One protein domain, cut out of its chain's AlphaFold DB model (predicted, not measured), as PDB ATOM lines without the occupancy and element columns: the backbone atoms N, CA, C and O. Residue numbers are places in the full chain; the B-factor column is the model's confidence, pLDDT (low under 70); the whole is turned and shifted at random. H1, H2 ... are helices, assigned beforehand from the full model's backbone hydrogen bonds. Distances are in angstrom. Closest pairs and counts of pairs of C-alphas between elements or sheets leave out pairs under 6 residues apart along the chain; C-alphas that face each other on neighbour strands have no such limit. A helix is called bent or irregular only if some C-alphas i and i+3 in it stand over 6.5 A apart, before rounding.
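AT A GLANCE: This is residues 270 to 462 of the 463 residues of a protein of Phaeomoniella chlamydospora (UniProt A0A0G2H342). The long helix H4 runs through the middle of a bundle of helices, with the hairpin of H1 and H2 packed on one side of it and H5 packed on another. Beyond H5 come the bent helix H6 and helix H7, with H6b and H7 crossing H5 steeply; short H3 is beside residues 337 to 341 of H4, and short H8 is near H7. The printed part has 193 residues, with eight named helices in the order H1 to H8 and no named strand; the class is all helix. It is compact, with a radius of gyration of the C-alphas of 17.3 A, and spans 45 by 40 by 36 A.

HOW THE PARTS SIT: Start at the hub, H4, residues 334 to 361. H1, residues 270 to 291, touches it the same way at a shallow tilt of 14 degrees; the closest C-alphas are Val 272 and Leu 343, 5.9 A apart. H2, residues 298 to 314, forms a helical hairpin with H1, at 7 degrees, closest at C-alphas Thr 282 and Ile 305, 6.5 A. H5, residues 367 to 385, forms a hairpin with H4 at 27 degrees; look at C-alphas Glu 355 and Ser 369, the closest, 5.3 A apart. H3, residues 324 to 329, only just touches H4, with 3 pairs of C-alphas within 8 A. H6, residues 395 to 422, is one helix by its hydrogen bonds but bent, C-alphas 404 and 407 being 6.7 A apart; its arms are H6a, residues 395 to 404, and H6b, residues 407 to 422. H6b touches residues 370 to 377 of H5 at a steep tilt of 52 degrees, closest at C-alphas Ala 373 and Ala 409, 4.5 A. H7, residues 434 to 451, touches H5 at a steep tilt of 39 degrees, closest at C-alphas Asn 381 and Leu 444, 6.2 A. H8, residues 459 to 462, is close to H7 but not clearly touching. H1, H2, H4, H5, H6a and H7 make an up and down bundle, each running against the one before. Every O i to N i+4 pair is within hydrogen-bond range in H2, H4, H5 and H6a; H1 has 17 of 18, H3 1 of 2, H6b 11 of 12 and H7 13 of 14, and H8 is too short for one.

IN THESE COORDINATES: Find C-alpha 334 at (197.611, 230.633, 241.292); H4 runs 40.8 A to C-alpha 361. H1 begins at (209.635, 240.696, 239.214), spans 30.9 A and has a kink of 31 degrees near residue 282. H2 spans 24.3 A, H5 26.8 A, H6b 22.7 A and H7 25.8 A; H8 ends at C-alpha 462, (197.519, 225.156, 213.517).

THE WHOLE: The C-alphas farthest apart, Ser 270 and Lys 424, are 50.2 A apart. The printed part has no cut; the link from H6 to H7 is long, and residues 422 to 429 stand free. The mean pLDDT of the printed part is 77.9; 48 residues are under 70, among them 391 to 400, 421 to 431 and 449 to 462.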
ATOM      1  N   SER A 270     208.358 240.081 239.584       60.00
ATOM      2  CA  SER A 270     209.635 240.696 239.214       60.00
ATOM      3  C   SER A 270     210.713 239.651 238.902       60.00
ATOM      4  O   SER A 270     211.602 239.928 238.099       60.00
ATOM      5  N   ALA A 271     210.597 238.429 239.444       67.44
ATOM      6  CA  ALA A 271     211.466 237.317 239.083       67.44
ATOM      7  C   ALA A 271     211.321 236.919 237.607       67.44
ATOM      8  O   ALA A 271     212.330 236.673 236.955       67.44
ATOM      9  N   VAL A 272     210.098 236.919 237.058       69.75
ATOM     10  CA  VAL A 272     209.855 236.644 235.630       69.75
ATOM     11  C   VAL A 272     210.492 237.719 234.769       69.75
ATOM     12  O   VAL A 272     211.160 237.383 233.800       69.75
ATOM     13  N   THR A 273     210.334 238.995 235.119       59.06
ATOM     14  CA  THR A 273     210.932 240.100 234.357       59.06
ATOM     15  C   THR A 273     212.457 239.999 234.342       59.06
ATOM     16  O   THR A 273     213.068 240.030 233.274       59.06
ATOM     17  N   ARG A 274     213.071 239.795 235.515       67.19
ATOM     18  CA  ARG A 274     214.527 239.640 235.654       67.19
ATOM     19  C   ARG A 274     215.039 238.421 234.890       67.19
ATOM     20  O   ARG A 274     215.977 238.533 234.108       67.19
ATOM     21  N   TRP A 275     214.388 237.274 235.059       80.94
ATOM     22  CA  TRP A 275     214.754 236.057 234.340       80.94
ATOM     23  C   TRP A 275     214.567 236.191 232.832       80.94
ATOM     24  O   TRP A 275     215.409 235.740 232.069       80.94
ATOM     25  N   SER A 276     213.500 236.856 232.386       70.50
ATOM     26  CA  SER A 276     213.259 237.104 230.963       70.50
ATOM     27  C   SER A 276     214.394 237.905 230.343       70.50
ATOM     28  O   SER A 276     214.800 237.584 229.230       70.50
ATOM     29  N   MET A 277     214.929 238.902 231.054       67.00
ATOM     30  CA  MET A 277     216.096 239.665 230.612       67.00
ATOM     31  C   MET A 277     217.329 238.762 230.490       67.00
ATOM     32  O   MET A 277     217.895 238.670 229.405       67.00
ATOM     33  N   ILE A 278     217.677 238.030 231.557       73.00
ATOM     34  CA  ILE A 278     218.830 237.108 231.579       73.00
ATOM     35  C   ILE A 278     218.723 236.085 230.441       73.00
ATOM     36  O   ILE A 278     219.634 235.934 229.633       73.00
ATOM     37  N   ALA A 279     217.564 235.441 230.312       73.75
ATOM     38  CA  ALA A 279     217.303 234.455 229.277       73.75
ATOM     39  C   ALA A 279     217.280 235.060 227.860       73.75
ATOM     40  O   ALA A 279     217.495 234.334 226.890       73.75
ATOM     41  N   SER A 280     217.007 236.359 227.704       70.06
ATOM     42  CA  SER A 280     217.028 237.014 226.390       70.06
ATOM     43  C   SER A 280     218.442 237.284 225.894       70.06
ATOM     44  O   SER A 280     218.642 237.193 224.689       70.06
ATOM     45  N   LEU A 281     219.416 237.505 226.785       73.88
ATOM     46  CA  LEU A 281     220.827 237.638 226.399       73.88
ATOM     47  C   LEU A 281     221.317 236.369 225.685       73.88
ATOM     48  O   LEU A 281     221.858 236.432 224.587       73.88
ATOM     49  N   THR A 282     220.990 235.195 226.234       77.25
ATOM     50  CA  THR A 282     221.270 233.905 225.583       77.25
ATOM     51  C   THR A 282     220.599 233.795 224.207       77.25
ATOM     52  O   THR A 282     221.184 233.271 223.261       77.25
ATOM     53  N   ARG A 283     219.349 234.267 224.073       76.94
ATOM     54  CA  ARG A 283     218.616 234.202 222.796       76.94
ATOM     55  C   ARG A 283     219.167 235.157 221.755       76.94
ATOM     56  O   ARG A 283     219.137 234.805 220.582       76.94
ATOM     57  N   GLU A 284     219.627 236.332 222.160       74.38
ATOM     58  CA  GLU A 284     220.255 237.305 221.272       74.38
ATOM     59  C   GLU A 284     221.498 236.694 220.620       74.38
ATOM     60  O   GLU A 284     221.556 236.597 219.393       74.38
ATOM     61  N   GLU A 285     222.406 236.137 221.424       77.50
ATOM     62  CA  GLU A 285     223.608 235.460 220.924       77.50
ATOM     63  C   GLU A 285     223.276 234.250 220.031       77.50
ATOM     64  O   GLU A 285     223.886 234.045 218.976       77.50
ATOM     65  N   LEU A 286     222.265 233.452 220.401       76.44
ATOM     66  CA  LEU A 286     221.789 232.339 219.569       76.44
ATOM     67  C   LEU A 286     221.196 232.811 218.245       76.44
ATOM     68  O   LEU A 286     221.383 232.153 217.220       76.44
ATOM     69  N   LEU A 287     220.453 233.914 218.251       75.62
ATOM     70  CA  LEU A 287     219.817 234.447 217.058       75.62
ATOM     71  C   LEU A 287     220.870 234.950 216.071       75.62
ATOM     72  O   LEU A 287     220.750 234.675 214.877       75.62
ATOM     73  N   GLU A 288     221.929 235.607 216.549       77.25
ATOM     74  CA  GLU A 288     223.067 235.997 215.710       77.25
ATOM     75  C   GLU A 288     223.693 234.792 214.995       77.25
ATOM     76  O   GLU A 288     223.914 234.837 213.777       77.25
ATOM     77  N   LEU A 289     223.896 233.689 215.727       77.44
ATOM     78  CA  LEU A 289     224.401 232.431 215.173       77.44
ATOM     79  C   LEU A 289     223.419 231.813 214.173       77.44
ATOM     80  O   LEU A 289     223.807 231.379 213.088       77.44
ATOM     81  N   LEU A 290     222.127 231.764 214.498       72.69
ATOM     82  CA  LEU A 290     221.098 231.171 213.639       72.69
ATOM     83  C   LEU A 290     220.869 231.968 212.347       72.69
ATOM     84  O   LEU A 290     220.560 231.350 211.321       72.69
ATOM     85  N   LEU A 291     221.056 233.291 212.382       74.50
ATOM     86  CA  LEU A 291     220.977 234.192 211.227       74.50
ATOM     87  C   LEU A 291     222.268 234.237 210.392       74.50
ATOM     88  O   LEU A 291     222.242 234.761 209.281       74.50
ATOM     89  N   GLY A 292     223.373 233.673 210.889       68.12
ATOM     90  CA  GLY A 292     224.620 233.510 210.138       68.12
ATOM     91  C   GLY A 292     225.435 234.793 209.959       68.12
ATOM     92  O   GLY A 292     226.163 234.913 208.975       68.12
ATOM     93  N   ARG A 293     225.301 235.760 210.877       62.59
ATOM     94  CA  ARG A 293     226.018 237.049 210.806       62.59
ATOM     95  C   ARG A 293     227.499 236.936 211.177       62.59
ATOM     96  O   ARG A 293     228.302 237.698 210.652       62.59
ATOM     97  N   ASP A 294     227.851 235.970 212.025       64.38
ATOM     98  CA  ASP A 294     229.226 235.661 212.422       64.38
ATOM     99  C   ASP A 294     229.399 234.141 212.578       64.38
ATOM    100  O   ASP A 294     228.804 233.511 213.453       64.38
ATOM    101  N   MET A 295     230.177 233.547 211.670       71.88
ATOM    102  CA  MET A 295     230.328 232.094 211.519       71.88
ATOM    103  C   MET A 295     231.687 231.573 212.012       71.88
ATOM    104  O   MET A 295     232.035 230.419 211.751       71.88
ATOM    105  N   ALA A 296     232.464 232.394 212.722       74.75
ATOM    106  CA  ALA A 296     233.696 231.943 213.360       74.75
ATOM    107  C   ALA A 296     233.385 231.099 214.612       74.75
ATOM    108  O   ALA A 296     232.559 231.479 215.443       74.75
ATOM    109  N   ASN A 297     234.055 229.948 214.748       80.38
ATOM    110  CA  ASN A 297     234.025 229.077 215.935       80.38
ATOM    111  C   ASN A 297     232.614 228.723 216.450       80.38
ATOM    112  O   ASN A 297     232.380 228.611 217.653       80.38
ATOM    113  N   VAL A 298     231.654 228.524 215.538       84.12
ATOM    114  CA  VAL A 298     230.240 228.267 215.874       84.12
ATOM    115  C   VAL A 298     230.047 227.121 216.884       84.12
ATOM    116  O   VAL A 298     229.300 227.329 217.837       84.12
ATOM    117  N   PRO A 299     230.706 225.947 216.764       85.12
ATOM    118  CA  PRO A 299     230.540 224.870 217.744       85.12
ATOM    119  C   PRO A 299     230.978 225.262 219.163       85.12
ATOM    120  O   PRO A 299     230.268 224.975 220.124       85.12
ATOM    121  N   GLU A 300     232.107 225.961 219.293       86.69
ATOM    122  CA  GLU A 300     232.639 226.426 220.583       86.69
ATOM    123  C   GLU A 300     231.729 227.489 221.205       86.69
ATOM    124  O   GLU A 300     231.447 227.445 222.401       86.69
ATOM    125  N   ARG A 301     231.192 228.403 220.386       87.75
ATOM    126  CA  ARG A 301     230.212 229.403 220.836       87.75
ATOM    127  C   ARG A 301     228.924 228.755 221.326       87.75
ATOM    128  O   ARG A 301     228.435 229.125 222.384       87.75
ATOM    129  N   ILE A 302     228.391 227.770 220.600       88.75
ATOM    130  CA  ILE A 302     227.186 227.046 221.032       88.75
ATOM    131  C   ILE A 302     227.447 226.295 222.346       88.75
ATOM    132  O   ILE A 302     226.586 226.291 223.225       88.75
ATOM    133  N   ALA A 303     228.628 225.684 222.503       89.25
ATOM    134  CA  ALA A 303     229.019 225.030 223.750       89.25
ATOM    135  C   ALA A 303     229.103 226.026 224.916       89.25
ATOM    136  O   ALA A 303     228.573 225.743 225.988       89.25
ATOM    137  N   LYS A 304     229.682 227.211 224.690       90.75
ATOM    138  CA  LYS A 304     229.728 228.284 225.687       90.75
ATOM    139  C   LYS A 304     228.326 228.763 226.077       90.75
ATOM    140  O   LYS A 304     227.985 228.721 227.249       90.75
ATOM    141  N   ILE A 305     227.484 229.107 225.101       90.31
ATOM    142  CA  ILE A 305     226.099 229.553 225.333       90.31
ATOM    143  C   ILE A 305     225.313 228.523 226.156       90.31
ATOM    144  O   ILE A 305     224.497 228.886 227.002       90.31
ATOM    145  N   ARG A 306     225.543 227.228 225.911       92.00
ATOM    146  CA  ARG A 306     224.928 226.145 226.688       92.00
ATOM    147  C   ARG A 306     225.349 226.183 228.154       92.00
ATOM    148  O   ARG A 306     224.477 226.074 229.014       92.00
ATOM    149  N   VAL A 307     226.648 226.313 228.418       93.12
ATOM    150  CA  VAL A 307     227.189 226.419 229.780       93.12
ATOM    151  C   VAL A 307     226.629 227.664 230.462       93.12
ATOM    152  O   VAL A 307     226.006 227.534 231.511       93.12
ATOM    153  N   ASP A 308     226.705 228.825 229.811       89.69
ATOM    154  CA  ASP A 308     226.221 230.101 230.352       89.69
ATOM    155  C   ASP A 308     224.718 230.039 230.695       89.69
ATOM    156  O   ASP A 308     224.281 230.506 231.746       89.69
ATOM    157  N   ALA A 309     223.899 229.412 229.839       89.75
ATOM    158  CA  ALA A 309     222.468 229.234 230.092       89.75
ATOM    159  C   ALA A 309     222.185 228.311 231.289       89.75
ATOM    160  O   ALA A 309     221.216 228.529 232.025       89.75
ATOM    161  N   GLN A 310     222.996 227.267 231.472       92.75
ATOM    162  CA  GLN A 310     222.869 226.343 232.593       92.75
ATOM    163  C   GLN A 310     223.314 226.998 233.903       92.75
ATOM    164  O   GLN A 310     222.560 226.959 234.872       92.75
ATOM    165  N   GLU A 311     224.465 227.667 233.909       92.75
ATOM    166  CA  GLU A 311     224.964 228.425 235.061       92.75
ATOM    167  C   GLU A 311     223.969 229.516 235.478       92.75
ATOM    168  O   GLU A 311     223.644 229.648 236.658       92.75
ATOM    169  N   ALA A 312     223.390 230.239 234.513       88.81
ATOM    170  CA  ALA A 312     222.356 231.231 234.785       88.81
ATOM    171  C   ALA A 312     221.120 230.612 235.458       88.81
ATOM    172  O   ALA A 312     220.581 231.196 236.399       88.81
ATOM    173  N   TRP A 313     220.673 229.429 235.022       94.12
ATOM    174  CA  TRP A 313     219.566 228.727 235.677       94.12
ATOM    175  C   TRP A 313     219.940 228.247 237.078       94.12
ATOM    176  O   TRP A 313     219.157 228.421 238.007       94.12
ATOM    177  N   GLU A 314     221.130 227.677 237.255       92.94
ATOM    178  CA  GLU A 314     221.621 227.182 238.546       92.94
ATOM    179  C   GLU A 314     221.836 228.308 239.567       92.94
ATOM    180  O   GLU A 314     221.614 228.091 240.761       92.94
ATOM    181  N   SER A 315     222.155 229.519 239.097       89.12
ATOM    182  CA  SER A 315     222.265 230.730 239.920       89.12
ATOM    183  C   SER A 315     220.935 231.197 240.522       89.12
ATOM    184  O   SER A 315     220.928 232.001 241.457       89.12
ATOM    185  N   LEU A 316     219.795 230.705 240.014       88.81
ATOM    186  CA  LEU A 316     218.493 231.041 240.574       88.81
ATOM    187  C   LEU A 316     218.337 230.454 241.988       88.81
ATOM    188  O   LEU A 316     218.678 229.287 242.230       88.81
ATOM    189  N   PRO A 317     217.708 231.194 242.915       89.94
ATOM    190  CA  PRO A 317     217.327 230.654 244.209       89.94
ATOM    191  C   PRO A 317     216.495 229.375 244.087       89.94
ATOM    192  O   PRO A 317     215.633 229.254 243.213       89.94
ATOM    193  N   ALA A 318     216.699 228.434 245.012       90.06
ATOM    194  CA  ALA A 318     216.037 227.126 244.982       90.06
ATOM    195  C   ALA A 318     214.501 227.230 244.938       90.06
ATOM    196  O   ALA A 318     213.853 226.475 244.224       90.06
ATOM    197  N   PHE A 319     213.910 228.218 245.619       88.75
ATOM    198  CA  PHE A 319     212.457 228.428 245.627       88.75
ATOM    199  C   PHE A 319     211.877 228.898 244.278       88.75
ATOM    200  O   PHE A 319     210.660 228.849 244.098       88.75
ATOM    201  N   LEU A 320     212.720 229.353 243.340       89.31
ATOM    202  CA  LEU A 320     212.345 229.680 241.957       89.31
ATOM    203  C   LEU A 320     212.608 228.520 240.984       89.31
ATOM    204  O   LEU A 320     212.045 228.496 239.890       89.31
ATOM    205  N   ARG A 321     213.429 227.541 241.384       90.75
ATOM    206  CA  ARG A 321     213.747 226.329 240.616       90.75
ATOM    207  C   ARG A 321     212.811 225.191 241.012       90.75
ATOM    208  O   ARG A 321     213.203 224.258 241.699       90.75
ATOM    209  N   CYS A 322     211.562 225.287 240.575       85.69
ATOM    210  CA  CYS A 322     210.536 224.295 240.888       85.69
ATOM    211  C   CYS A 322     210.579 223.108 239.914       85.69
ATOM    212  O   CYS A 322     210.657 223.315 238.694       85.69
ATOM    213  N   SER A 323     210.478 221.879 240.430       87.62
ATOM    214  CA  SER A 323     210.241 220.702 239.587       87.62
ATOM    215  C   SER A 323     208.813 220.703 239.022       87.62
ATOM    216  O   SER A 323     207.915 221.401 239.501       87.62
ATOM    217  N   ARG A 324     208.581 219.886 237.992       87.00
ATOM    218  CA  ARG A 324     207.244 219.690 237.418       87.00
ATOM    219  C   ARG A 324     206.268 219.133 238.462       87.00
ATOM    220  O   ARG A 324     205.136 219.599 238.571       87.00
ATOM    221  N   GLU A 325     206.700 218.129 239.216       84.81
ATOM    222  CA  GLU A 325     205.907 217.450 240.240       84.81
ATOM    223  C   GLU A 325     205.599 218.399 241.401       84.81
ATOM    224  O   GLU A 325     204.455 218.484 241.848       84.81
ATOM    225  N   GLU A 326     206.593 219.165 241.850       86.06
ATOM    226  CA  GLU A 326     206.461 220.162 242.918       86.06
ATOM    227  C   GLU A 326     205.508 221.300 242.542       86.06
ATOM    228  O   GLU A 326     204.729 221.764 243.383       86.06
ATOM    229  N   LEU A 327     205.533 221.731 241.277       86.88
ATOM    230  CA  LEU A 327     204.680 222.809 240.786       86.88
ATOM    231  C   LEU A 327     203.202 222.466 240.978       86.88
ATOM    232  O   LEU A 327     202.439 223.284 241.478       86.88
ATOM    233  N   TRP A 328     202.798 221.248 240.616       85.31
ATOM    234  CA  TRP A 328     201.384 220.862 240.617       85.31
ATOM    235  C   TRP A 328     200.903 220.205 241.914       85.31
ATOM    236  O   TRP A 328     199.694 220.221 242.167       85.31
ATOM    237  N   SER A 329     201.813 219.638 242.713       79.81
ATOM    238  CA  SER A 329     201.502 218.959 243.983       79.81
ATOM    239  C   SER A 329     201.333 219.905 245.172       79.81
ATOM    240  O   SER A 329     200.732 219.526 246.174       79.81
ATOM    241  N   SER A 330     201.841 221.132 245.072       71.75
ATOM    242  CA  SER A 330     201.779 222.115 246.150       71.75
ATOM    243  C   SER A 330     200.489 222.947 246.110       71.75
ATOM    244  O   SER A 330     199.965 223.274 245.040       71.75
ATOM    245  N   ASP A 331     199.981 223.315 247.291       77.81
ATOM    246  CA  ASP A 331     198.841 224.233 247.453       77.81
ATOM    247  C   ASP A 331     199.305 225.694 247.321       77.81
ATOM    248  O   ASP A 331     199.233 226.508 248.241       77.81
ATOM    249  N   ARG A 332     199.929 226.001 246.179       82.56
ATOM    250  CA  ARG A 332     200.436 227.340 245.871       82.56
ATOM    251  C   ARG A 332     199.316 228.230 245.367       82.56
ATOM    252  O   ARG A 332     198.403 227.787 244.670       82.56
ATOM    253  N   LEU A 333     199.462 229.525 245.636       81.19
ATOM    254  CA  LEU A 333     198.602 230.533 245.040       81.19
ATOM    255  C   LEU A 333     198.721 230.465 243.505       81.19
ATOM    256  O   LEU A 333     199.836 230.363 242.987       81.19
ATOM    257  N   PRO A 334     197.611 230.609 242.759       78.31
ATOM    258  CA  PRO A 334     197.611 230.633 241.292       78.31
ATOM    259  C   PRO A 334     198.661 231.562 240.655       78.31
ATOM    260  O   PRO A 334     199.255 231.241 239.629       78.31
ATOM    261  N   ARG A 335     198.954 232.698 241.300       73.50
ATOM    262  CA  ARG A 335     199.982 233.653 240.859       73.50
ATOM    263  C   ARG A 335     201.406 233.087 240.924       73.50
ATOM    264  O   ARG A 335     202.246 233.418 240.083       73.50
ATOM    265  N   ASP A 336     201.690 232.282 241.937       82.38
ATOM    266  CA  ASP A 336     203.012 231.692 242.137       82.38
ATOM    267  C   ASP A 336     203.230 230.564 241.129       82.38
ATOM    268  O   ASP A 336     204.311 230.461 240.552       82.38
ATOM    269  N   LEU A 337     202.172 229.792 240.846       86.44
ATOM    270  CA  LEU A 337     202.152 228.795 239.774       86.44
ATOM    271  C   LEU A 337     202.466 229.431 238.417       86.44
ATOM    272  O   LEU A 337     203.366 228.956 237.728       86.44
ATOM    273  N   ASP A 338     201.796 230.539 238.075       82.31
ATOM    274  CA  ASP A 338     202.056 231.288 236.836       82.31
ATOM    275  C   ASP A 338     203.531 231.704 236.733       82.31
ATOM    276  O   ASP A 338     204.183 231.505 235.709       82.31
ATOM    277  N   THR A 339     204.069 232.270 237.816       83.12
ATOM    278  CA  THR A 339     205.444 232.786 237.863       83.12
ATOM    279  C   THR A 339     206.449 231.658 237.631       83.12
ATOM    280  O   THR A 339     207.283 231.752 236.732       83.12
ATOM    281  N   LEU A 340     206.348 230.569 238.396       90.56
ATOM    282  CA  LEU A 340     207.256 229.424 238.292       90.56
ATOM    283  C   LEU A 340     207.147 228.717 236.935       90.56
ATOM    284  O   LEU A 340     208.164 228.319 236.364       90.56
ATOM    285  N   HIS A 341     205.930 228.603 236.393       90.38
ATOM    286  CA  HIS A 341     205.699 228.021 235.076       90.38
ATOM    287  C   HIS A 341     206.428 228.798 233.975       90.38
ATOM    288  O   HIS A 341     207.164 228.212 233.178       90.38
ATOM    289  N   VAL A 342     206.280 230.126 233.967       86.00
ATOM    290  CA  VAL A 342     206.924 230.989 232.969       86.00
ATOM    291  C   VAL A 342     208.447 230.934 233.085       86.00
ATOM    292  O   VAL A 342     209.124 230.820 232.064       86.00
ATOM    293  N   LEU A 343     209.002 230.954 234.305       89.31
ATOM    294  CA  LEU A 343     210.451 230.833 234.511       89.31
ATOM    295  C   LEU A 343     211.009 229.571 233.843       89.31
ATOM    296  O   LEU A 343     211.976 229.644 233.076       89.31
ATOM    297  N   ARG A 344     210.360 228.426 234.080       93.25
ATOM    298  CA  ARG A 344     210.798 227.152 233.513       93.25
ATOM    299  C   ARG A 344     210.624 227.090 232.000       93.25
ATOM    300  O   ARG A 344     211.545 226.646 231.321       93.25
ATOM    301  N   ILE A 345     209.494 227.539 231.455       91.19
ATOM    302  CA  ILE A 345     209.283 227.520 229.999       91.19
ATOM    303  C   ILE A 345     210.317 228.384 229.273       91.19
ATOM    304  O   ILE A 345     210.867 227.949 228.263       91.19
ATOM    305  N   LEU A 346     210.641 229.570 229.796       87.38
ATOM    306  CA  LEU A 346     211.663 230.430 229.191       87.38
ATOM    307  C   LEU A 346     213.050 229.781 229.198       87.38
ATOM    308  O   LEU A 346     213.807 229.957 228.242       87.38
ATOM    309  N   TYR A 347     213.368 229.015 230.243       93.50
ATOM    310  CA  TYR A 347     214.598 228.231 230.311       93.50
ATOM    311  C   TYR A 347     214.610 227.087 229.286       93.50
ATOM    312  O   TYR A 347     215.543 226.982 228.489       93.50
ATOM    313  N   LEU A 348     213.547 226.275 229.249       93.12
ATOM    314  CA  LEU A 348     213.414 225.160 228.303       93.12
ATOM    315  C   LEU A 348     213.457 225.635 226.850       93.12
ATOM    316  O   LEU A 348     214.052 224.974 226.003       93.12
ATOM    317  N   HIS A 349     212.897 226.811 226.565       89.75
ATOM    318  CA  HIS A 349     212.967 227.406 225.238       89.75
ATOM    319  C   HIS A 349     214.398 227.761 224.821       89.75
ATOM    320  O   HIS A 349     214.783 227.501 223.682       89.75
ATOM    321  N   ASN A 350     215.205 228.313 225.731       89.19
ATOM    322  CA  ASN A 350     216.610 228.595 225.439       89.19
ATOM    323  C   ASN A 350     217.367 227.305 225.122       89.19
ATOM    324  O   ASN A 350     218.037 227.234 224.094       89.19
ATOM    325  N   LEU A 351     217.199 226.267 225.947       93.19
ATOM    326  CA  LEU A 351     217.798 224.954 225.696       93.19
ATOM    327  C   LEU A 351     217.343 224.365 224.356       93.19
ATOM    328  O   LEU A 351     218.159 223.859 223.589       93.19
ATOM    329  N   PHE A 352     216.055 224.487 224.034       91.25
ATOM    330  CA  PHE A 352     215.511 224.038 222.760       91.25
ATOM    331  C   PHE A 352     216.190 224.745 221.578       91.25
ATOM    332  O   PHE A 352     216.620 224.088 220.630       91.25
ATOM    333  N   LEU A 353     216.343 226.072 221.632       88.19
ATOM    334  CA  LEU A 353     217.030 226.838 220.587       88.19
ATOM    335  C   LEU A 353     218.520 226.483 220.474       88.19
ATOM    336  O   LEU A 353     219.046 226.414 219.360       88.19
ATOM    337  N   ILE A 354     219.187 226.198 221.594       90.88
ATOM    338  CA  ILE A 354     220.576 225.716 221.617       90.88
ATOM    339  C   ILE A 354     220.682 224.381 220.872       90.88
ATOM    340  O   ILE A 354     221.494 224.251 219.957       90.88
ATOM    341  N   GLU A 355     219.827 223.403 221.183       89.12
ATOM    342  CA  GLU A 355     219.811 222.106 220.484       89.12
ATOM    343  C   GLU A 355     219.473 222.249 218.997       89.12
ATOM    344  O   GLU A 355     220.019 221.542 218.139       89.12
ATOM    345  N   ARG A 356     218.603 223.204 218.656       85.44
ATOM    346  CA  ARG A 356     218.309 223.554 217.264       85.44
ATOM    347  C   ARG A 356     219.546 224.082 216.539       85.44
ATOM    348  O   ARG A 356     219.740 223.716 215.375       85.44
ATOM    349  N   ALA A 357     220.359 224.910 217.195       85.19
ATOM    350  CA  ALA A 357     221.610 225.424 216.650       85.19
ATOM    351  C   ALA A 357     222.660 224.310 216.490       85.19
ATOM    352  O   ALA A 357     223.251 224.204 215.415       85.19
ATOM    353  N   VAL A 358     222.815 223.424 217.486       86.19
ATOM    354  CA  VAL A 358     223.690 222.233 217.398       86.19
ATOM    355  C   VAL A 358     223.304 221.371 216.200       86.19
ATOM    356  O   VAL A 358     224.134 221.092 215.337       86.19
ATOM    357  N   THR A 359     222.020 221.025 216.083       82.56
ATOM    358  CA  THR A 359     221.523 220.186 214.981       82.56
ATOM    359  C   THR A 359     221.809 220.825 213.615       82.56
ATOM    360  O   THR A 359     222.121 220.127 212.651       82.56
ATOM    361  N   LYS A 360     221.705 222.158 213.516       82.25
ATOM    362  CA  LYS A 360     221.929 222.906 212.271       82.25
ATOM    363  C   LYS A 360     223.410 222.974 211.885       82.25
ATOM    364  O   LYS A 360     223.727 222.772 210.715       82.25
ATOM    365  N   TYR A 361     224.294 223.276 212.835       80.38
ATOM    366  CA  TYR A 361     225.688 223.634 212.542       80.38
ATOM    367  C   TYR A 361     226.699 222.532 212.848       80.38
ATOM    368  O   TYR A 361     227.652 222.364 212.093       80.38
ATOM    369  N   CYS A 362     226.478 221.747 213.897       72.56
ATOM    370  CA  CYS A 362     227.366 220.646 214.269       72.56
ATOM    371  C   CYS A 362     227.016 219.351 213.523       72.56
ATOM    372  O   CYS A 362     227.807 218.416 213.530       72.56
ATOM    373  N   ARG A 363     225.843 219.284 212.864       66.25
ATOM    374  CA  ARG A 363     225.296 218.087 212.182       66.25
ATOM    375  C   ARG A 363     225.205 216.839 213.073       66.25
ATOM    376  O   ARG A 363     224.925 215.749 212.580       66.25
ATOM    377  N   GLU A 364     225.378 217.009 214.377       63.66
ATOM    378  CA  GLU A 364     225.156 215.995 215.391       63.66
ATOM    379  C   GLU A 364     223.707 216.093 215.844       63.66
ATOM    380  O   GLU A 364     223.240 217.124 216.334       63.66
ATOM    381  N   ARG A 365     222.966 215.012 215.612       61.12
ATOM    382  CA  ARG A 365     221.611 214.872 216.120       61.12
ATOM    383  C   ARG A 365     221.708 214.254 217.502       61.12
ATOM    384  O   ARG A 365     222.055 213.085 217.627       61.12
ATOM    385  N   THR A 366     221.431 215.057 218.514       65.56
ATOM    386  CA  THR A 366     221.532 214.671 219.916       65.56
ATOM    387  C   THR A 366     220.190 214.149 220.413       65.56
ATOM    388  O   THR A 366     219.147 214.773 220.199       65.56
ATOM    389  N   ASP A 367     220.203 213.036 221.147       75.12
ATOM    390  CA  ASP A 367     219.020 212.569 221.880       75.12
ATOM    391  C   ASP A 367     218.524 213.631 222.888       75.12
ATOM    392  O   ASP A 367     217.339 213.694 223.217       75.12
ATOM    393  N   ALA A 368     219.416 214.542 223.303       81.81
ATOM    394  CA  ALA A 368     219.105 215.726 224.102       81.81
ATOM    395  C   ALA A 368     218.073 216.657 223.439       81.81
ATOM    396  O   ALA A 368     217.198 217.180 224.125       81.81
ATOM    397  N   SER A 369     218.113 216.820 222.112       84.44
ATOM    398  CA  SER A 369     217.143 217.634 221.362       84.44
ATOM    399  C   SER A 369     215.719 217.084 221.488       84.44
ATOM    400  O   SER A 369     214.770 217.828 221.739       84.44
ATOM    401  N   VAL A 370     215.577 215.757 221.391       87.56
ATOM    402  CA  VAL A 370     214.294 215.060 221.558       87.56
ATOM    403  C   VAL A 370     213.826 215.133 223.013       87.56
ATOM    404  O   VAL A 370     212.649 215.393 223.262       87.56
ATOM    405  N   ALA A 371     214.739 214.961 223.974       90.00
ATOM    406  CA  ALA A 371     214.427 215.049 225.399       90.00
ATOM    407  C   ALA A 371     213.923 216.446 225.801       90.00
ATOM    408  O   ALA A 371     212.866 216.555 226.420       90.00
ATOM    409  N   ILE A 372     214.616 217.511 225.385       91.75
ATOM    410  CA  ILE A 372     214.224 218.899 225.673       91.75
ATOM    411  C   ILE A 372     212.899 219.249 224.986       91.75
ATOM    412  O   ILE A 372     212.044 219.884 225.600       91.75
ATOM    413  N   ALA A 373     212.686 218.806 223.741       92.12
ATOM    414  CA  ALA A 373     211.407 218.993 223.059       92.12
ATOM    415  C   ALA A 373     210.257 218.280 223.796       92.12
ATOM    416  O   ALA A 373     209.199 218.876 223.997       92.12
ATOM    417  N   SER A 374     210.462 217.039 224.250       92.88
ATOM    418  CA  SER A 374     209.463 216.309 225.046       92.88
ATOM    419  C   SER A 374     209.180 217.001 226.376       92.88
ATOM    420  O   SER A 374     208.014 217.164 226.736       92.88
ATOM    421  N   GLU A 375     210.209 217.466 227.088       93.50
ATOM    422  CA  GLU A 375     210.021 218.188 228.344       93.50
ATOM    423  C   GLU A 375     209.266 219.505 228.122       93.50
ATOM    424  O   GLU A 375     208.255 219.747 228.779       93.50
ATOM    425  N   MET A 376     209.682 220.325 227.153       94.06
ATOM    426  CA  MET A 376     209.018 221.593 226.838       94.06
ATOM    427  C   MET A 376     207.544 221.386 226.464       94.06
ATOM    428  O   MET A 376     206.681 222.092 226.988       94.06
ATOM    429  N   LEU A 377     207.234 220.381 225.635       93.75
ATOM    430  CA  LEU A 377     205.852 220.055 225.280       93.75
ATOM    431  C   LEU A 377     205.044 219.557 226.486       93.75
ATOM    432  O   LEU A 377     203.891 219.944 226.660       93.75
ATOM    433  N   THR A 378     205.658 218.749 227.352       93.50
ATOM    434  CA  THR A 378     205.026 218.274 228.590       93.50
ATOM    435  C   THR A 378     204.591 219.452 229.471       93.50
ATOM    436  O   THR A 378     203.466 219.468 229.970       93.50
ATOM    437  N   TRP A 379     205.457 220.457 229.642       93.06
ATOM    438  CA  TRP A 379     205.145 221.648 230.437       93.06
ATOM    439  C   TRP A 379     203.995 222.462 229.829       93.06
ATOM    440  O   TRP A 379     203.084 222.861 230.556       93.06
ATOM    441  N   VAL A 380     203.995 222.659 228.506       91.25
ATOM    442  CA  VAL A 380     202.900 223.339 227.789       91.25
ATOM    443  C   VAL A 380     201.576 222.588 227.967       91.25
ATOM    444  O   VAL A 380     200.559 223.193 228.318       91.25
ATOM    445  N   ASN A 381     201.586 221.265 227.794       91.62
ATOM    446  CA  ASN A 381     200.402 220.425 227.965       91.62
ATOM    447  C   ASN A 381     199.857 220.495 229.393       91.62
ATOM    448  O   ASN A 381     198.655 220.662 229.582       91.62
ATOM    449  N   ASP A 382     200.719 220.422 230.409       89.81
ATOM    450  CA  ASP A 382     200.282 220.487 231.803       89.81
ATOM    451  C   ASP A 382     199.593 221.805 232.154       89.81
ATOM    452  O   ASP A 382     198.566 221.781 232.838       89.81
ATOM    453  N   ALA A 383     200.141 222.934 231.690       87.62
ATOM    454  CA  ALA A 383     199.526 224.243 231.885       87.62
ATOM    455  C   ALA A 383     198.186 224.348 231.159       87.62
ATOM    456  O   ALA A 383     197.231 224.907 231.694       87.62
ATOM    457  N   THR A 384     198.092 223.746 229.977       85.12
ATOM    458  CA  THR A 384     196.870 223.753 229.177       85.12
ATOM    459  C   THR A 384     195.760 222.904 229.810       85.12
ATOM    460  O   THR A 384     194.618 223.353 229.919       85.12
ATOM    461  N   VAL A 385     196.105 221.712 230.307       87.25
ATOM    462  CA  VAL A 385     195.185 220.810 231.022       87.25
ATOM    463  C   VAL A 385     194.716 221.427 232.343       87.25
ATOM    464  O   VAL A 385     193.559 221.271 232.726       87.25
ATOM    465  N   ARG A 386     195.599 222.138 233.059       85.62
ATOM    466  CA  ARG A 386     195.325 222.711 234.391       85.62
ATOM    467  C   ARG A 386     195.083 224.220 234.362       85.62
ATOM    468  O   ARG A 386     195.253 224.875 235.389       85.62
ATOM    469  N   ARG A 387     194.653 224.760 233.219       78.94
ATOM    470  CA  ARG A 387     194.461 226.202 232.989       78.94
ATOM    471  C   ARG A 387     193.630 226.909 234.063       78.94
ATOM    472  O   ARG A 387     193.927 228.039 234.412       78.94
ATOM    473  N   GLU A 388     192.646 226.223 234.643       78.44
ATOM    474  CA  GLU A 388     191.751 226.773 235.673       78.44
ATOM    475  C   GLU A 388     192.497 227.105 236.988       78.44
ATOM    476  O   GLU A 388     192.016 227.885 237.804       78.44
ATOM    477  N   ARG A 389     193.685 226.516 237.208       80.12
ATOM    478  CA  ARG A 389     194.552 226.797 238.370       80.12
ATOM    479  C   ARG A 389     195.494 227.986 238.144       80.12
ATOM    480  O   ARG A 389     196.197 228.371 239.076       80.12
ATOM    481  N   LEU A 390     195.539 228.537 236.934       75.75
ATOM    482  CA  LEU A 390     196.453 229.602 236.525       75.75
ATOM    483  C   LEU A 390     195.699 230.939 236.534       75.75
ATOM    484  O   LEU A 390     194.632 231.061 235.939       75.75
ATOM    485  N   SER A 391     196.211 231.951 237.247       64.19
ATOM    486  CA  SER A 391     195.463 233.205 237.475       64.19
ATOM    487  C   SER A 391     195.495 234.183 236.307       64.19
ATOM    488  O   SER A 391     194.597 235.013 236.176       64.19
ATOM    489  N   ARG A 392     196.562 234.144 235.502       55.44
ATOM    490  CA  ARG A 392     196.846 235.136 234.450       55.44
ATOM    491  C   ARG A 392     197.023 234.549 233.064       55.44
ATOM    492  O   ARG A 392     196.907 235.279 232.082       55.44
ATOM    493  N   LEU A 393     197.304 233.256 232.972       53.28
ATOM    494  CA  LEU A 393     197.345 232.537 231.708       53.28
ATOM    495  C   LEU A 393     195.901 232.251 231.271       53.28
ATOM    496  O   LEU A 393     195.445 231.115 231.275       53.28
ATOM    497  N   GLY A 394     195.153 233.308 230.940       48.22
ATOM    498  CA  GLY A 394     193.864 233.170 230.267       48.22
ATOM    499  C   GLY A 394     194.018 232.439 228.926       48.22
ATOM    500  O   GLY A 394     195.133 232.178 228.467       48.22
ATOM    501  N   LEU A 395     192.898 232.142 228.263       45.22
ATOM    502  CA  LEU A 395     192.870 231.403 226.990       45.22
ATOM    503  C   LEU A 395     193.813 231.998 225.921       45.22
ATOM    504  O   LEU A 395     194.534 231.260 225.254       45.22
ATOM    505  N   THR A 396     193.889 233.329 225.817       44.38
ATOM    506  CA  THR A 396     194.751 234.044 224.856       44.38
ATOM    507  C   THR A 396     196.242 233.943 225.175       44.38
ATOM    508  O   THR A 396     197.058 233.814 224.263       44.38
ATOM    509  N   GLY A 397     196.612 233.954 226.459       59.12
ATOM    510  CA  GLY A 397     197.990 233.731 226.890       59.12
ATOM    511  C   GLY A 397     198.439 232.312 226.553       59.12
ATOM    512  O   GLY A 397     199.452 232.139 225.885       59.12
ATOM    513  N   LEU A 398     197.663 231.300 226.959       68.81
ATOM    514  CA  LEU A 398     197.967 229.883 226.703       68.81
ATOM    515  C   LEU A 398     198.050 229.549 225.214       68.81
ATOM    516  O   LEU A 398     198.960 228.823 224.823       68.81
ATOM    517  N   SER A 399     197.172 230.127 224.390       65.94
ATOM    518  CA  SER A 399     197.243 229.993 222.932       65.94
ATOM    519  C   SER A 399     198.613 230.439 222.400       65.94
ATOM    520  O   SER A 399     199.284 229.677 221.707       65.94
ATOM    521  N   TRP A 400     199.124 231.601 222.827       64.81
ATOM    522  CA  TRP A 400     200.475 232.043 222.459       64.81
ATOM    523  C   TRP A 400     201.574 231.069 222.911       64.81
ATOM    524  O   TRP A 400     202.477 230.776 222.129       64.81
ATOM    525  N   TRP A 401     201.504 230.527 224.133       71.94
ATOM    526  CA  TRP A 401     202.510 229.569 224.621       71.94
ATOM    527  C   TRP A 401     202.485 228.247 223.838       71.94
ATOM    528  O   TRP A 401     203.535 227.690 223.506       71.94
ATOM    529  N   VAL A 402     201.296 227.761 223.485       81.06
ATOM    530  CA  VAL A 402     201.128 226.589 222.618       81.06
ATOM    531  C   VAL A 402     201.770 226.831 221.253       81.06
ATOM    532  O   VAL A 402     202.543 225.992 220.790       81.06
ATOM    533  N   MET A 403     201.550 227.999 220.647       74.62
ATOM    534  CA  MET A 403     202.136 228.334 219.347       74.62
ATOM    535  C   MET A 403     203.656 228.537 219.410       74.62
ATOM    536  O   MET A 403     204.384 228.035 218.556       74.62
ATOM    537  N   ALA A 404     204.149 229.266 220.413       72.94
ATOM    538  CA  ALA A 404     205.554 229.662 220.506       72.94
ATOM    539  C   ALA A 404     206.477 228.546 221.023       72.94
ATOM    540  O   ALA A 404     207.655 228.512 220.663       72.94
ATOM    541  N   TYR A 405     205.962 227.627 221.847       84.69
ATOM    542  CA  TYR A 405     206.763 226.582 222.498       84.69
ATOM    543  C   TYR A 405     206.235 225.175 222.200       84.69
ATOM    544  O   TYR A 405     207.018 224.288 221.862       84.69
ATOM    545  N   GLY A 406     204.917 224.969 222.260       87.56
ATOM    546  CA  GLY A 406     204.297 223.661 222.023       87.56
ATOM    547  C   GLY A 406     204.497 223.149 220.595       87.56
ATOM    548  O   GLY A 406     205.010 222.047 220.402       87.56
ATOM    549  N   LEU A 407     204.158 223.956 219.586       86.50
ATOM    550  CA  LEU A 407     204.258 223.562 218.177       86.50
ATOM    551  C   LEU A 407     205.697 223.283 217.708       86.50
ATOM    552  O   LEU A 407     205.914 222.238 217.088       86.50
ATOM    553  N   PRO A 408     206.709 224.124 218.007       86.56
ATOM    554  CA  PRO A 408     208.090 223.813 217.642       86.56
ATOM    555  C   PRO A 408     208.594 222.509 218.268       86.56
ATOM    556  O   PRO A 408     209.254 221.718 217.586       86.56
ATOM    557  N   ALA A 409     208.258 222.254 219.538       90.56
ATOM    558  CA  ALA A 409     208.581 220.994 220.199       90.56
ATOM    559  C   ALA A 409     207.879 219.806 219.528       90.56
ATOM    560  O   ALA A 409     208.527 218.813 219.193       90.56
ATOM    561  N   ALA A 410     206.576 219.930 219.264       91.75
ATOM    562  CA  ALA A 410     205.789 218.914 218.576       91.75
ATOM    563  C   ALA A 410     206.355 218.582 217.189       91.75
ATOM    564  O   ALA A 410     206.430 217.412 216.823       91.75
ATOM    565  N   GLY A 411     206.836 219.583 216.445       88.50
ATOM    566  CA  GLY A 411     207.488 219.383 215.151       88.50
ATOM    567  C   GLY A 411     208.750 218.516 215.239       88.50
ATOM    568  O   GLY A 411     208.924 217.597 214.436       88.50
ATOM    569  N   VAL A 412     209.613 218.751 216.235       88.81
ATOM    570  CA  VAL A 412     210.814 217.920 216.469       88.81
ATOM    571  C   VAL A 412     210.426 216.484 216.830       88.81
ATOM    572  O   VAL A 412     210.981 215.532 216.281       88.81
ATOM    573  N   LEU A 413     209.434 216.327 217.703       89.75
ATOM    574  CA  LEU A 413     208.934 215.031 218.155       89.75
ATOM    575  C   LEU A 413     208.240 214.225 217.042       89.75
ATOM    576  O   LEU A 413     208.451 213.019 216.917       89.75
ATOM    577  N   ALA A 414     207.458 214.882 216.185       89.19
ATOM    578  CA  ALA A 414     206.827 214.253 215.029       89.19
ATOM    579  C   ALA A 414     207.870 213.783 214.001       89.19
ATOM    580  O   ALA A 414     207.773 212.672 213.472       89.19
ATOM    581  N   LEU A 415     208.910 214.590 213.757       85.81
ATOM    582  CA  LEU A 415     210.044 214.193 212.918       85.81
ATOM    583  C   LEU A 415     210.792 212.986 213.499       85.81
ATOM    584  O   LEU A 415     211.225 212.122 212.736       85.81
ATOM    585  N   GLU A 416     210.922 212.896 214.824       84.06
ATOM    586  CA  GLU A 416     211.498 211.728 215.493       84.06
ATOM    587  C   GLU A 416     210.656 210.468 215.253       84.06
ATOM    588  O   GLU A 416     211.178 209.468 214.758       84.06
ATOM    589  N   LEU A 417     209.339 210.532 215.471       84.12
ATOM    590  CA  LEU A 417     208.428 209.405 215.229       84.12
ATOM    591  C   LEU A 417     208.473 208.885 213.782       84.12
ATOM    592  O   LEU A 417     208.410 207.668 213.558       84.12
ATOM    593  N   LEU A 418     208.586 209.795 212.808       82.25
ATOM    594  CA  LEU A 418     208.718 209.474 211.380       82.25
ATOM    595  C   LEU A 418     210.056 208.813 211.038       82.25
ATOM    596  O   LEU A 418     210.149 208.043 210.082       82.25
ATOM    597  N   GLN A 419     211.115 209.121 211.779       77.06
ATOM    598  CA  GLN A 419     212.427 208.521 211.556       77.06
ATOM    599  C   GLN A 419     212.554 207.166 212.252       77.06
ATOM    600  O   GLN A 419     213.099 206.237 211.653       77.06
ATOM    601  N   GLN A 420     211.977 207.015 213.446       74.81
ATOM    602  CA  GLN A 420     211.855 205.729 214.138       74.81
ATOM    603  C   GLN A 420     211.039 204.713 213.331       74.81
ATOM    604  O   GLN A 420     211.363 203.533 213.320       74.81
ATOM    605  N   SER A 421     210.004 205.146 212.599       69.94
ATOM    606  CA  SER A 421     209.233 204.237 211.736       69.94
ATOM    607  C   SER A 421     209.998 203.786 210.484       69.94
ATOM    608  O   SER A 421     209.706 202.726 209.936       69.94
ATOM    609  N   ARG A 422     210.992 204.569 210.036       69.38
ATOM    610  CA  ARG A 422     211.858 204.242 208.888       69.38
ATOM    611  C   ARG A 422     213.055 203.372 209.273       69.38
ATOM    612  O   ARG A 422     213.487 202.545 208.472       69.38
ATOM    613  N   LYS A 423     213.600 203.547 210.479       66.44
ATOM    614  CA  LYS A 423     214.684 202.716 211.017       66.44
ATOM    615  C   LYS A 423     214.076 201.458 211.641       66.44
ATOM    616  O   LYS A 423     213.556 201.509 212.747       66.44
ATOM    617  N   LYS A 424     214.122 200.320 210.936       52.16
ATOM    618  CA  LYS A 424     213.716 199.011 211.491       52.16
ATOM    619  C   LYS A 424     214.414 198.787 212.838       52.16
ATOM    620  O   LYS A 424     215.637 198.698 212.829       52.16
ATOM    621  N   TRP A 425     213.632 198.725 213.925       51.69
ATOM    622  CA  TRP A 425     214.001 198.353 215.304       51.69
ATOM    623  C   TRP A 425     215.511 198.203 215.542       51.69
ATOM    624  O   TRP A 425     216.033 197.097 215.671       51.69
ATOM    625  N   ALA A 426     216.227 199.325 215.583       46.09
ATOM    626  CA  ALA A 426     217.573 199.320 216.126       46.09
ATOM    627  C   ALA A 426     217.434 199.380 217.648       46.09
ATOM    628  O   ALA A 426     216.722 200.228 218.178       46.09
ATOM    629  N   SER A 427     218.086 198.445 218.332       49.59
ATOM    630  CA  SER A 427     218.141 198.282 219.783       49.59
ATOM    631  C   SER A 427     218.905 199.429 220.463       49.59
ATOM    632  O   SER A 427     219.969 199.222 221.048       49.59
ATOM    633  N   HIS A 428     218.403 200.654 220.347       52.47
ATOM    634  CA  HIS A 428     218.835 201.778 221.167       52.47
ATOM    635  C   HIS A 428     217.798 202.023 222.254       52.47
ATOM    636  O   HIS A 428     216.595 202.014 222.000       52.47
ATOM    637  N   ILE A 429     218.284 202.183 223.484       54.75
ATOM    638  CA  ILE A 429     217.467 202.617 224.612       54.75
ATOM    639  C   ILE A 429     217.051 204.052 224.293       54.75
ATOM    640  O   ILE A 429     217.874 204.962 224.337       54.75
ATOM    641  N   GLU A 430     215.795 204.236 223.900       64.12
ATOM    642  CA  GLU A 430     215.247 205.558 223.610       64.12
ATOM    643  C   GLU A 430     215.169 206.371 224.912       64.12
ATOM    644  O   GLU A 430     214.535 205.947 225.879       64.12
ATOM    645  N   LEU A 431     215.781 207.560 224.929       69.25
ATOM    646  CA  LEU A 431     215.670 208.521 226.039       69.25
ATOM    647  C   LEU A 431     214.218 208.971 226.274       69.25
ATOM    648  O   LEU A 431     213.833 209.269 227.404       69.25
ATOM    649  N   VAL A 432     213.399 208.989 225.216       77.44
ATOM    650  CA  VAL A 432     211.960 209.264 225.281       77.44
ATOM    651  C   VAL A 432     211.210 208.147 224.550       77.44
ATOM    652  O   VAL A 432     211.357 208.033 223.333       77.44
ATOM    653  N   PRO A 433     210.382 207.341 225.244       84.12
ATOM    654  CA  PRO A 433     209.641 206.257 224.611       84.12
ATOM    655  C   PRO A 433     208.678 206.764 223.537       84.12
ATOM    656  O   PRO A 433     207.902 207.692 223.785       84.12
ATOM    657  N   ARG A 434     208.626 206.078 222.390       83.19
ATOM    658  CA  ARG A 434     207.639 206.321 221.318       83.19
ATOM    659  C   ARG A 434     206.203 206.550 221.822       83.19
ATOM    660  O   ARG A 434     205.504 207.432 221.328       83.19
ATOM    661  N   THR A 435     205.751 205.765 222.803       86.25
ATOM    662  CA  THR A 435     204.401 205.871 223.392       86.25
ATOM    663  C   THR A 435     204.161 207.211 224.079       86.25
ATOM    664  O   THR A 435     203.085 207.782 223.921       86.25
ATOM    665  N   ARG A 436     205.164 207.741 224.788       85.81
ATOM    666  CA  ARG A 436     205.094 209.052 225.438       85.81
ATOM    667  C   ARG A 436     205.002 210.172 224.409       85.81
ATOM    668  O   ARG A 436     204.162 211.049 224.552       85.81
ATOM    669  N   ILE A 437     205.789 210.095 223.335       86.25
ATOM    670  CA  ILE A 437     205.741 211.092 222.258       86.25
ATOM    671  C   ILE A 437     204.338 211.154 221.636       86.25
ATOM    672  O   ILE A 437     203.787 212.234 221.441       86.25
ATOM    673  N   ILE A 438     203.730 209.995 221.361       88.00
ATOM    674  CA  ILE A 438     202.365 209.919 220.816       88.00
ATOM    675  C   ILE A 438     201.346 210.536 221.785       88.00
ATOM    676  O   ILE A 438     200.455 211.262 221.344       88.00
ATOM    677  N   GLN A 439     201.474 210.263 223.087       88.12
ATOM    678  CA  GLN A 439     200.602 210.835 224.117       88.12
ATOM    679  C   GLN A 439     200.732 212.362 224.186       88.12
ATOM    680  O   GLN A 439     199.715 213.046 224.105       88.12
ATOM    681  N   ASP A 440     201.955 212.893 224.266       87.50
ATOM    682  CA  ASP A 440     202.202 214.338 224.357       87.50
ATOM    683  C   ASP A 440     201.650 215.083 223.127       87.50
ATOM    684  O   ASP A 440     201.010 216.128 223.264       87.50
ATOM    685  N   LEU A 441     201.831 214.521 221.926       90.56
ATOM    686  CA  LEU A 441     201.277 215.078 220.686       90.56
ATOM    687  C   LEU A 441     199.746 215.018 220.656       90.56
ATOM    688  O   LEU A 441     199.099 215.971 220.233       90.56
ATOM    689  N   SER A 442     199.160 213.917 221.127       89.25
ATOM    690  CA  SER A 442     197.705 213.745 221.160       89.25
ATOM    691  C   SER A 442     197.047 214.730 222.128       89.25
ATOM    692  O   SER A 442     196.026 215.326 221.792       89.25
ATOM    693  N   VAL A 443     197.646 214.956 223.303       88.94
ATOM    694  CA  VAL A 443     197.172 215.963 224.264       88.94
ATOM    695  C   VAL A 443     197.229 217.363 223.652       88.94
ATOM    696  O   VAL A 443     196.256 218.103 223.781       88.94
ATOM    697  N   LEU A 444     198.312 217.706 222.948       87.81
ATOM    698  CA  LEU A 444     198.440 219.004 222.284       87.81
ATOM    699  C   LEU A 444     197.327 219.229 221.252       87.81
ATOM    700  O   LEU A 444     196.679 220.271 221.281       87.81
ATOM    701  N   ILE A 445     197.080 218.245 220.379       85.56
ATOM    702  CA  ILE A 445     196.056 218.323 219.323       85.56
ATOM    703  C   ILE A 445     194.670 218.564 219.928       85.56
ATOM    704  O   ILE A 445     193.988 219.503 219.533       85.56
ATOM    705  N   VAL A 446     194.293 217.777 220.943       84.19
ATOM    706  CA  VAL A 446     192.987 217.906 221.617       84.19
ATOM    707  C   VAL A 446     192.769 219.313 222.177       84.19
ATOM    708  O   VAL A 446     191.646 219.809 222.180       84.19
ATOM    709  N   HIS A 447     193.825 219.963 222.665       76.62
ATOM    710  CA  HIS A 447     193.705 221.295 223.247       76.62
ATOM    711  C   HIS A 447     193.877 222.422 222.225       76.62
ATOM    712  O   HIS A 447     193.372 223.515 222.474       76.62
ATOM    713  N   MET A 448     194.518 222.184 221.077       72.12
ATOM    714  CA  MET A 448     194.559 223.160 219.984       72.12
ATOM    715  C   MET A 448     193.157 223.474 219.455       72.12
ATOM    716  O   MET A 448     192.838 224.649 219.300       72.12
ATOM    717  N   ASP A 449     192.298 222.460 219.309       67.38
ATOM    718  CA  ASP A 449     190.896 222.636 218.890       67.38
ATOM    719  C   ASP A 449     190.084 223.512 219.863       67.38
ATOM    720  O   ASP A 449     189.091 224.134 219.490       67.38
ATOM    721  N   VAL A 450     190.505 223.568 221.130       67.06
ATOM    722  CA  VAL A 450     189.863 224.357 222.193       67.06
ATOM    723  C   VAL A 450     190.462 225.765 222.306       67.06
ATOM    724  O   VAL A 450     189.779 226.687 222.752       67.06
ATOM    725  N   LEU A 451     191.734 225.940 221.940       60.19
ATOM    726  CA  LEU A 451     192.498 227.178 222.138       60.19
ATOM    727  C   LEU A 451     192.608 228.071 220.896       60.19
ATOM    728  O   LEU A 451     193.032 229.220 221.031       60.19
ATOM    729  N   VAL A 452     192.286 227.554 219.707       54.88
ATOM    730  CA  VAL A 452     192.424 228.266 218.430       54.88
ATOM    731  C   VAL A 452     191.102 228.175 217.664       54.88
ATOM    732  O   VAL A 452     190.764 227.135 217.103       54.88
ATOM    733  N   GLY A 453     190.321 229.260 217.659       51.19
ATOM    734  CA  GLY A 453     189.007 229.302 217.005       51.19
ATOM    735  C   GLY A 453     189.077 229.772 215.543       51.19
ATOM    736  O   GLY A 453     190.001 230.506 215.179       51.19
ATOM    737  N   PRO A 454     188.098 229.414 214.685       38.47
ATOM    738  CA  PRO A 454     188.002 229.956 213.330       38.47
ATOM    739  C   PRO A 454     187.759 231.474 213.394       38.47
ATOM    740  O   PRO A 454     186.644 231.934 213.628       38.47
ATOM    741  N   GLY A 455     188.837 232.247 213.229       42.47
ATOM    742  CA  GLY A 455     188.859 233.706 213.389       42.47
ATOM    743  C   GLY A 455     190.127 234.247 214.061       42.47
ATOM    744  O   GLY A 455     190.428 235.429 213.902       42.47
ATOM    745  N   ASP A 456     190.901 233.401 214.748       46.19
ATOM    746  CA  ASP A 456     192.178 233.808 215.341       46.19
ATOM    747  C   ASP A 456     193.271 233.961 214.275       46.19
ATOM    748  O   ASP A 456     193.420 233.120 213.387       46.19
ATOM    749  N   GLY A 457     194.105 235.003 214.387       41.91
ATOM    750  CA  GLY A 457     195.200 235.269 213.436       41.91
ATOM    751  C   GLY A 457     196.229 234.133 213.317       41.91
ATOM    752  O   GLY A 457     196.953 234.059 212.328       41.91
ATOM    753  N   ASN A 458     196.248 233.222 214.293       38.97
ATOM    754  CA  ASN A 458     197.116 232.047 214.346       38.97
ATOM    755  C   ASN A 458     196.434 230.746 213.878       38.97
ATOM    756  O   ASN A 458     197.093 229.709 213.841       38.97
ATOM    757  N   TYR A 459     195.153 230.783 213.485       42.09
ATOM    758  CA  TYR A 459     194.404 229.609 213.013       42.09
ATOM    759  C   TYR A 459     195.085 228.928 211.815       42.09
ATOM    760  O   TYR A 459     195.164 227.707 211.763       42.09
ATOM    761  N   GLN A 460     195.690 229.709 210.911       42.25
ATOM    762  CA  GLN A 460     196.404 229.188 209.734       42.25
ATOM    763  C   GLN A 460     197.723 228.459 210.043       42.25
ATOM    764  O   GLN A 460     198.275 227.822 209.155       42.25
ATOM    765  N   VAL A 461     198.266 228.581 211.258       42.22
ATOM    766  CA  VAL A 461     199.513 227.898 211.657       42.22
ATOM    767  C   VAL A 461     199.212 226.560 212.351       42.22
ATOM    768  O   VAL A 461     200.082 225.693 212.404       42.22
ATOM    769  N   GLY A 462     197.992 226.389 212.878       37.94
ATOM    770  CA  GLY A 462     197.519 225.156 213.517       37.94
ATOM    771  C   GLY A 462     196.675 224.237 212.621       37.94
ATOM    772  O   GLY A 462     196.540 223.062 212.957       37.94
TER     773      GLY A 462